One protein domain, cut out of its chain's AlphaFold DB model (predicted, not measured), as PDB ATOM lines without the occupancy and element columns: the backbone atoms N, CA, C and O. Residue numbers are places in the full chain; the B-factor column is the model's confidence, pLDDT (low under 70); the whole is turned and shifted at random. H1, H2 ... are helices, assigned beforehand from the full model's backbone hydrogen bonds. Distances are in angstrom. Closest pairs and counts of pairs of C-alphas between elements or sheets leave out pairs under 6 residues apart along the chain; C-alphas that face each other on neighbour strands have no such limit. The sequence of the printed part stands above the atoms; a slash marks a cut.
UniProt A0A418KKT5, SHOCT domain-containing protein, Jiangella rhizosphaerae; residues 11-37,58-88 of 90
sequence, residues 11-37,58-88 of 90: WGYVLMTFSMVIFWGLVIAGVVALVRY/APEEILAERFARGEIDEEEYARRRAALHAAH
ATOM      1  N   TRP A  11      -9.271  46.591  61.782       81.38
ATOM      2  CA  TRP A  11     -10.713  46.361  61.854       81.38
ATOM      3  C   TRP A  11     -11.122  44.887  61.969       81.38
ATOM      4  O   TRP A  11     -12.025  44.576  62.739       81.38
ATOM      5  N   GLY A  12     -10.453  43.974  61.265       84.06
ATOM      6  CA  GLY A  12     -10.665  42.530  61.390       84.06
ATOM      7  C   GLY A  12     -10.325  42.019  62.790       84.06
ATOM      8  O   GLY A  12     -11.104  41.269  63.373       84.06
ATOM      9  N   TYR A  13      -9.225  42.499  63.378       84.00
ATOM     10  CA  TYR A  13      -8.866  42.169  64.761       84.00
ATOM     11  C   TYR A  13      -9.883  42.708  65.766       84.00
ATOM     12  O   TYR A  13     -10.308  41.973  66.653       84.00
ATOM     13  N   VAL A  14     -10.331  43.955  65.598       87.38
ATOM     14  CA  VAL A  14     -11.363  44.547  66.462       87.38
ATOM     15  C   VAL A  14     -12.665  43.747  66.387       87.38
ATOM     16  O   VAL A  14     -13.216  43.387  67.426       87.38
ATOM     17  N   LEU A  15     -13.135  43.415  65.182       89.69
ATOM     18  CA  LEU A  15     -14.348  42.616  64.992       89.69
ATOM     19  C   LEU A  15     -14.208  41.201  65.569       89.69
ATOM     20  O   LEU A  15     -15.154  40.701  66.176       89.69
ATOM     21  N   MET A  16     -13.037  40.575  65.431       88.31
ATOM     22  CA  MET A  16     -12.752  39.250  65.989       88.31
ATOM     23  C   MET A  16     -12.742  39.262  67.522       88.31
ATOM     24  O   MET A  16     -13.341  38.396  68.157       88.31
ATOM     25  N   THR A  17     -12.090  40.245  68.145       90.50
ATOM     26  CA  THR A  17     -12.087  40.372  69.608       90.50
ATOM     27  C   THR A  17     -13.484  40.689  70.130       90.50
ATOM     28  O   THR A  17     -13.919  40.107  71.120       90.50
ATOM     29  N   PHE A  18     -14.216  41.570  69.450       95.31
ATOM     30  CA  PHE A  18     -15.570  41.938  69.845       95.31
ATOM     31  C   PHE A  18     -16.536  40.750  69.764       95.31
ATOM     32  O   PHE A  18     -17.278  40.497  70.714       95.31
ATOM     33  N   SER A  19     -16.488  39.977  68.674       93.06
ATOM     34  CA  SER A  19     -17.311  38.772  68.524       93.06
ATOM     35  C   SER A  19     -16.969  37.716  69.574       93.06
ATOM     36  O   SER A  19     -17.880  37.135  70.160       93.06
ATOM     37  N   MET A  20     -15.684  37.533  69.886       94.56
ATOM     38  CA  MET A  20     -15.225  36.634  70.945       94.56
ATOM     39  C   MET A  20     -15.776  37.045  72.317       94.56
ATOM     40  O   MET A  20     -16.303  36.207  73.046       94.56
ATOM     41  N   VAL A  21     -15.704  38.332  72.668       95.44
ATOM     42  CA  VAL A  21     -16.219  38.838  73.952       95.44
ATOM     43  C   VAL A  21     -17.735  38.681  74.042       95.44
ATOM     44  O   VAL A  21     -18.232  38.226  75.070       95.44
ATOM     45  N   ILE A  22     -18.477  38.999  72.976       96.38
ATOM     46  CA  ILE A  22     -19.932  38.788  72.936       96.38
ATOM     47  C   ILE A  22     -20.267  37.308  73.085       96.38
ATOM     48  O   ILE A  22     -21.155  36.963  73.862       96.38
ATOM     49  N   PHE A  23     -19.560  36.438  72.367       94.31
ATOM     50  CA  PHE A  23     -19.761  34.996  72.438       94.31
ATOM     51  C   PHE A  23     -19.568  34.487  73.869       94.31
ATOM     52  O   PHE A  23     -20.469  33.853  74.414       94.31
ATOM     53  N   TRP A  24     -18.457  34.841  74.521       95.00
ATOM     54  CA  TRP A  24     -18.229  34.493  75.925       95.00
ATOM     55  C   TRP A  24     -19.267  35.112  76.862       95.00
ATOM     56  O   TRP A  24     -19.722  34.440  77.783       95.00
ATOM     57  N   GLY A  25     -19.694  36.349  76.609       95.75
ATOM     58  CA  GLY A  25     -20.764  37.000  77.361       95.75
ATOM     59  C   GLY A  25     -22.087  36.237  77.277       95.75
ATOM     60  O   GLY A  25     -22.724  36.011  78.304       95.75
ATOM     61  N   LEU A  26     -22.475  35.780  76.083       94.75
ATOM     62  CA  LEU A  26     -23.669  34.957  75.869       94.75
ATOM     63  C   LEU A  26     -23.534  33.574  76.504       94.75
ATOM     64  O   LEU A  26     -24.490  33.100  77.111       94.75
ATOM     65  N   VAL A  27     -22.361  32.940  76.408       93.75
ATOM     66  CA  VAL A  27     -22.093  31.647  77.055       93.75
ATOM     67  C   VAL A  27     -22.215  31.779  78.571       93.75
ATOM     68  O   VAL A  27     -22.953  31.015  79.186       93.75
ATOM     69  N   ILE A  28     -21.565  32.778  79.175       89.44
ATOM     70  CA  ILE A  28     -21.657  33.044  80.616       89.44
ATOM     71  C   ILE A  28     -23.101  33.361  81.001       89.44
ATOM     72  O   ILE A  28     -23.606  32.782  81.956       89.44
ATOM     73  N   ALA A  29     -23.794  34.225  80.257       87.31
ATOM     74  CA  ALA A  29     -25.195  34.543  80.520       87.31
ATOM     75  C   ALA A  29     -26.094  33.303  80.419       87.31
ATOM     76  O   ALA A  29     -26.982  33.136  81.249       87.31
ATOM     77  N   GLY A  30     -25.844  32.417  79.453       87.50
ATOM     78  CA  GLY A  30     -26.552  31.150  79.287       87.50
ATOM     79  C   GLY A  30     -26.295  30.180  80.437       87.50
ATOM     80  O   GLY A  30     -27.242  29.608  80.964       87.50
ATOM     81  N   VAL A  31     -25.043  30.046  80.884       85.06
ATOM     82  CA  VAL A  31     -24.679  29.232  82.057       85.06
ATOM     83  C   VAL A  31     -25.302  29.808  83.325       85.06
ATOM     84  O   VAL A  31     -25.937  29.079  84.078       85.06
ATOM     85  N   VAL A  32     -25.186  31.120  83.543       83.81
ATOM     86  CA  VAL A  32     -25.807  31.809  84.681       83.81
ATOM     87  C   VAL A  32     -27.317  31.638  84.632       83.81
ATOM     88  O   VAL A  32     -27.909  31.342  85.658       83.81
ATOM     89  N   ALA A  33     -27.954  31.767  83.468       80.12
ATOM     90  CA  ALA A  33     -29.377  31.506  83.323       80.12
ATOM     91  C   ALA A  33     -29.701  30.041  83.644       80.12
ATOM     92  O   ALA A  33     -30.588  29.788  84.442       80.12
ATOM     93  N   LEU A  34     -28.955  29.069  83.126       76.88
ATOM     94  CA  LEU A  34     -29.202  27.654  83.406       76.88
ATOM     95  C   LEU A  34     -29.059  27.316  84.899       76.88
ATOM     96  O   LEU A  34     -29.852  26.543  85.423       76.88
ATOM     97  N   VAL A  35     -28.101  27.940  85.587       79.62
ATOM     98  CA  VAL A  35     -27.887  27.804  87.039       79.62
ATOM     99  C   VAL A  35     -28.915  28.603  87.849       79.62
ATOM    100  O   VAL A  35     -29.278  28.211  88.953       79.62
ATOM    101  N   ARG A  36     -29.423  29.720  87.318       72.50
ATOM    102  CA  ARG A  36     -30.388  30.597  88.003       72.50
ATOM    103  C   ARG A  36     -31.843  30.186  87.783       72.50
ATOM    104  O   ARG A  36     -32.691  30.548  88.598       72.50
ATOM    105  N   TYR A  37     -32.130  29.464  86.702       59.50
ATOM    106  CA  TYR A  37     -33.462  29.012  86.298       59.50
ATOM    107  C   TYR A  37     -33.787  27.510  86.492       59.50
ATOM    108  O   TYR A  37     -34.794  27.086  85.924       59.50
ATOM    109  N   ALA A  58     -27.013  31.559 102.507       57.38
ATOM    110  CA  ALA A  58     -26.526  31.014 103.757       57.38
ATOM    111  C   ALA A  58     -25.123  30.431 103.498       57.38
ATOM    112  O   ALA A  58     -24.932  29.739 102.497       57.38
ATOM    113  N   PRO A  59     -24.123  30.690 104.359       55.06
ATOM    114  CA  PRO A  59     -22.757  30.173 104.190       55.06
ATOM    115  C   PRO A  59     -22.692  28.651 103.966       55.06
ATOM    116  O   PRO A  59     -21.728  28.139 103.400       55.06
ATOM    117  N   GLU A  60     -23.736  27.945 104.390       54.62
ATOM    118  CA  GLU A  60     -23.955  26.509 104.246       54.62
ATOM    119  C   GLU A  60     -24.196  26.074 102.793       54.62
ATOM    120  O   GLU A  60     -23.637  25.064 102.367       54.62
ATOM    121  N   GLU A  61     -24.935  26.855 101.997       56.19
ATOM    122  CA  GLU A  61     -25.186  26.546 100.578       56.19
ATOM    123  C   GLU A  61     -23.901  26.664  99.752       56.19
ATOM    124  O   GLU A  61     -23.620  25.829  98.895       56.19
ATOM    125  N   ILE A  62     -23.044  27.632 100.091       59.12
ATOM    126  CA  ILE A  62     -21.739  27.833  99.444       59.12
ATOM    127  C   ILE A  62     -20.760  26.688  99.776       59.12
ATOM    128  O   ILE A  62     -19.857  26.396  98.987       59.12
ATOM    129  N   LEU A  63     -20.913  26.039 100.936       54.12
ATOM    130  CA  LEU A  63     -20.123  24.866 101.328       54.12
ATOM    131  C   LEU A  63     -20.638  23.588 100.657       54.12
ATOM    132  O   LEU A  63     -19.825  22.801 100.174       54.12
ATOM    133  N   ALA A  64     -21.958  23.406 100.569       55.72
ATOM    134  CA  ALA A  64     -22.569  22.262  99.892       55.72
ATOM    135  C   ALA A  64     -22.262  22.257  98.385       55.72
ATOM    136  O   ALA A  64     -21.923  21.217  97.818       55.72
ATOM    137  N   GLU A  65     -22.280  23.432  97.753       55.06
ATOM    138  CA  GLU A  65     -21.944  23.579  96.336       55.06
ATOM    139  C   GLU A  65     -20.453  23.298  96.057       55.06
ATOM    140  O   GLU A  65     -20.112  22.731  95.019       55.06
ATOM    141  N   ARG A  66     -19.554  23.621  97.003       56.00
ATOM    142  CA  ARG A  66     -18.113  23.313  96.900       56.00
ATOM    143  C   ARG A  66     -17.756  21.864  97.244       56.00
ATOM    144  O   ARG A  66     -16.811  21.335  96.665       56.00
ATOM    145  N   PHE A  67     -18.521  21.215  98.121       52.16
ATOM    146  CA  PHE A  67     -18.420  19.775  98.385       52.16
ATOM    147  C   PHE A  67     -18.860  18.958  97.162       52.16
ATOM    148  O   PHE A  67     -18.140  18.067  96.723       52.16
ATOM    149  N   ALA A  68     -19.976  19.333  96.525       55.69
ATOM    150  CA  ALA A  68     -20.445  18.699  95.288       55.69
ATOM    151  C   ALA A  68     -19.489  18.907  94.095       55.69
ATOM    152  O   ALA A  68     -19.460  18.097  93.170       55.69
ATOM    153  N   ARG A  69     -18.688  19.981  94.128       56.56
ATOM    154  CA  ARG A  69     -17.629  20.281  93.151       56.56
ATOM    155  C   ARG A  69     -16.293  19.581  93.464       56.56
ATOM    156  O   ARG A  69     -15.403  19.614  92.622       56.56
ATOM    157  N   GLY A  70     -16.158  18.938  94.632       51.97
ATOM    158  CA  GLY A  70     -14.961  18.190  95.042       51.97
ATOM    159  C   GLY A  70     -13.765  19.051  95.472       51.97
ATOM    160  O   GLY A  70     -12.650  18.547  95.551       51.97
ATOM    161  N   GLU A  71     -13.968  20.347  95.735       52.38
ATOM    162  CA  GLU A  71     -12.897  21.286  96.120       52.38
ATOM    163  C   GLU A  71     -12.638  21.325  97.643       52.38
ATOM    164  O   GLU A  71     -11.678  21.955  98.090       52.38
ATOM    165  N   ILE A  72     -13.490  20.684  98.455       49.97
ATOM    166  CA  ILE A  72     -13.390  20.635  99.924       49.97
ATOM    167  C   ILE A  72     -13.489  19.181 100.396       49.97
ATOM    168  O   ILE A  72     -14.490  18.517 100.138       49.97
ATOM    169  N   ASP A  73     -12.458  18.726 101.109       51.12
ATOM    170  CA  ASP A  73     -12.340  17.377 101.674       51.12
ATOM    171  C   ASP A  73     -13.275  17.189 102.887       51.12
ATOM    172  O   ASP A  73     -13.463  18.106 103.699       51.12
ATOM    173  N   GLU A  74     -13.875  16.002 103.009       51.12
ATOM    174  CA  GLU A  74     -14.950  15.666 103.963       51.12
ATOM    175  C   GLU A  74     -14.547  15.929 105.430       51.12
ATOM    176  O   GLU A  74     -15.361  16.341 106.267       51.12
ATOM    177  N   GLU A  75     -13.251  15.811 105.722       51.34
ATOM    178  CA  GLU A  75     -12.664  16.059 107.038       51.34
ATOM    179  C   GLU A  75     -12.776  17.525 107.495       51.34
ATOM    180  O   GLU A  75     -12.950  17.797 108.687       51.34
ATOM    181  N   GLU A  76     -12.718  18.491 106.571       57.50
ATOM    182  CA  GLU A  76     -12.792  19.922 106.897       57.50
ATOM    183  C   GLU A  76     -14.242  20.369 107.156       57.50
ATOM    184  O   GLU A  76     -14.499  21.224 108.016       57.50
ATOM    185  N   TYR A  77     -15.202  19.748 106.462       54.31
ATOM    186  CA  TYR A  77     -16.635  19.954 106.686       54.31
ATOM    187  C   TYR A  77     -17.059  19.449 108.073       54.31
ATOM    188  O   TYR A  77     -17.713  20.181 108.826       54.31
ATOM    189  N   ALA A  78     -16.614  18.251 108.465       58.94
ATOM    190  CA  ALA A  78     -16.898  17.694 109.789       58.94
ATOM    191  C   ALA A  78     -16.311  18.558 110.923       58.94
ATOM    192  O   ALA A  78     -16.989  18.824 111.920       58.94
ATOM    193  N   ARG A  79     -15.088  19.078 110.740       57.81
ATOM    194  CA  ARG A  79     -14.404  19.945 111.718       57.81
ATOM    195  C   ARG A  79     -15.149  21.261 111.953       57.81
ATOM    196  O   ARG A  79     -15.344  21.664 113.100       57.81
ATOM    197  N   ARG A  80     -15.600  21.925 110.879       57.06
ATOM    198  CA  ARG A  80     -16.324  23.209 110.973       57.06
ATOM    199  C   ARG A  80     -17.751  23.045 111.485       57.06
ATOM    200  O   ARG A  80     -18.210  23.887 112.254       57.06
ATOM    201  N   ARG A  81     -18.423  21.944 111.138       58.94
ATOM    202  CA  ARG A  81     -19.758  21.620 111.661       58.94
ATOM    203  C   ARG A  81     -19.728  21.327 113.164       58.94
ATOM    204  O   ARG A  81     -20.588  21.821 113.888       58.94
ATOM    205  N   ALA A  82     -18.719  20.599 113.645       64.75
ATOM    206  CA  ALA A  82     -18.528  20.359 115.076       64.75
ATOM    207  C   ALA A  82     -18.227  21.657 115.848       64.75
ATOM    208  O   ALA A  82     -18.782  21.874 116.924       64.75
ATOM    209  N   ALA A  83     -17.413  22.553 115.280       65.94
ATOM    210  CA  ALA A  83     -17.119  23.853 115.882       65.94
ATOM    211  C   ALA A  83     -18.363  24.758 115.972       65.94
ATOM    212  O   ALA A  83     -18.577  25.407 116.995       65.94
ATOM    213  N   LEU A  84     -19.212  24.764 114.938       61.41
ATOM    214  CA  LEU A  84     -20.460  25.534 114.927       61.41
ATOM    215  C   LEU A  84     -21.464  25.011 115.973       61.41
ATOM    216  O   LEU A  84     -22.081  25.795 116.687       61.41
ATOM    217  N   HIS A  85     -21.577  23.688 116.110       61.53
ATOM    218  CA  HIS A  85     -22.482  23.045 117.068       61.53
ATOM    219  C   HIS A  85     -22.004  23.169 118.528       61.53
ATOM    220  O   HIS A  85     -22.816  23.132 119.449       61.53
ATOM    221  N   ALA A  86     -20.695  23.334 118.747       63.16
ATOM    222  CA  ALA A  86     -20.115  23.638 120.056       63.16
ATOM    223  C   ALA A  86     -20.239  25.127 120.434       63.16
ATOM    224  O   ALA A  86     -20.295  25.454 121.616       63.16
ATOM    225  N   ALA A  87     -20.289  26.024 119.442       61.84
ATOM    226  CA  ALA A  87     -20.450  27.466 119.641       61.84
ATOM    227  C   ALA A  87     -21.914  27.904 119.837       61.84
ATOM    228  O   ALA A  87     -22.152  28.990 120.362       61.84
ATOM    229  N   HIS A  88     -22.879  27.060 119.460       52.44
ATOM    230  CA  HIS A  88     -24.308  27.255 119.711       52.44
ATOM    231  C   HIS A  88     -24.882  26.146 120.616       52.44
ATOM    232  O   HIS A  88     -25.610  25.266 120.153       52.44
TER     233      HIS A  88
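What this domain is: This is residues 11 to 37 and 58 to 88 of the 90 residues of the protein "SHOCT domain-containing protein" of Jiangella rhizosphaerae (UniProt A0A418KKT5). One long, lone helix, H1, lies toward one end of a rod, and beyond a cut in the chain two short helices, H2 and H3, make a loose U at the other end. H2 and H3 run opposite ways and are near each other without clearly touching, while H1 sticks out on its own along its whole length. The printed part has 58 residues with three named helices, in the order H1, H2, H3, and no named strand; the class is all helix. The whole is extended, with a radius of gyration of the C-alphas of 19.9 A and spans of 63 by 22 by 17 A.

How they stand to each other: Begin at H1, residues 11 to 36, which touches no helix; residues 11 to 37 stand free. Across the cut look for H2, residues 59 to 68, which is apart from H1. A tight link of 5 residues leads to H3, residues 74 to 87, also apart from H1. H2 and H3 are close but not clearly touching, with the closest C-alphas, those of Phe 67 and Glu 74, 7.7 A apart. Their lines stand at a shallow tilt of 18 degrees, opposite ways, with centres 13.6 A apart. In H1, H2 and H3 every O i to N i+4 pair is within hydrogen-bond range.

Where its parts are: Find C-alpha 11 at (-10.713, 46.361, 61.854); from there H1 runs 36.3 A to C-alpha 36 at (-30.388, 30.597, 88.003). H2 runs 14.7 A from Pro 59 to Ala 68. H3 runs 20.4 A from Glu 74 to C-alpha 87 at (-20.450, 27.466, 119.641).

The domain as a whole: The two C-alphas farthest apart, those of Trp 11 and Ala 86, are 63.2 A apart. Residues 38 to 57 are not printed, and C-alphas 37 and 58 are 18.9 A apart across that cut. In the B-factor column the model's pLDDT is under 70 at residue 37 and residues 58 to 88, with a mean of 70.8 over the printed part.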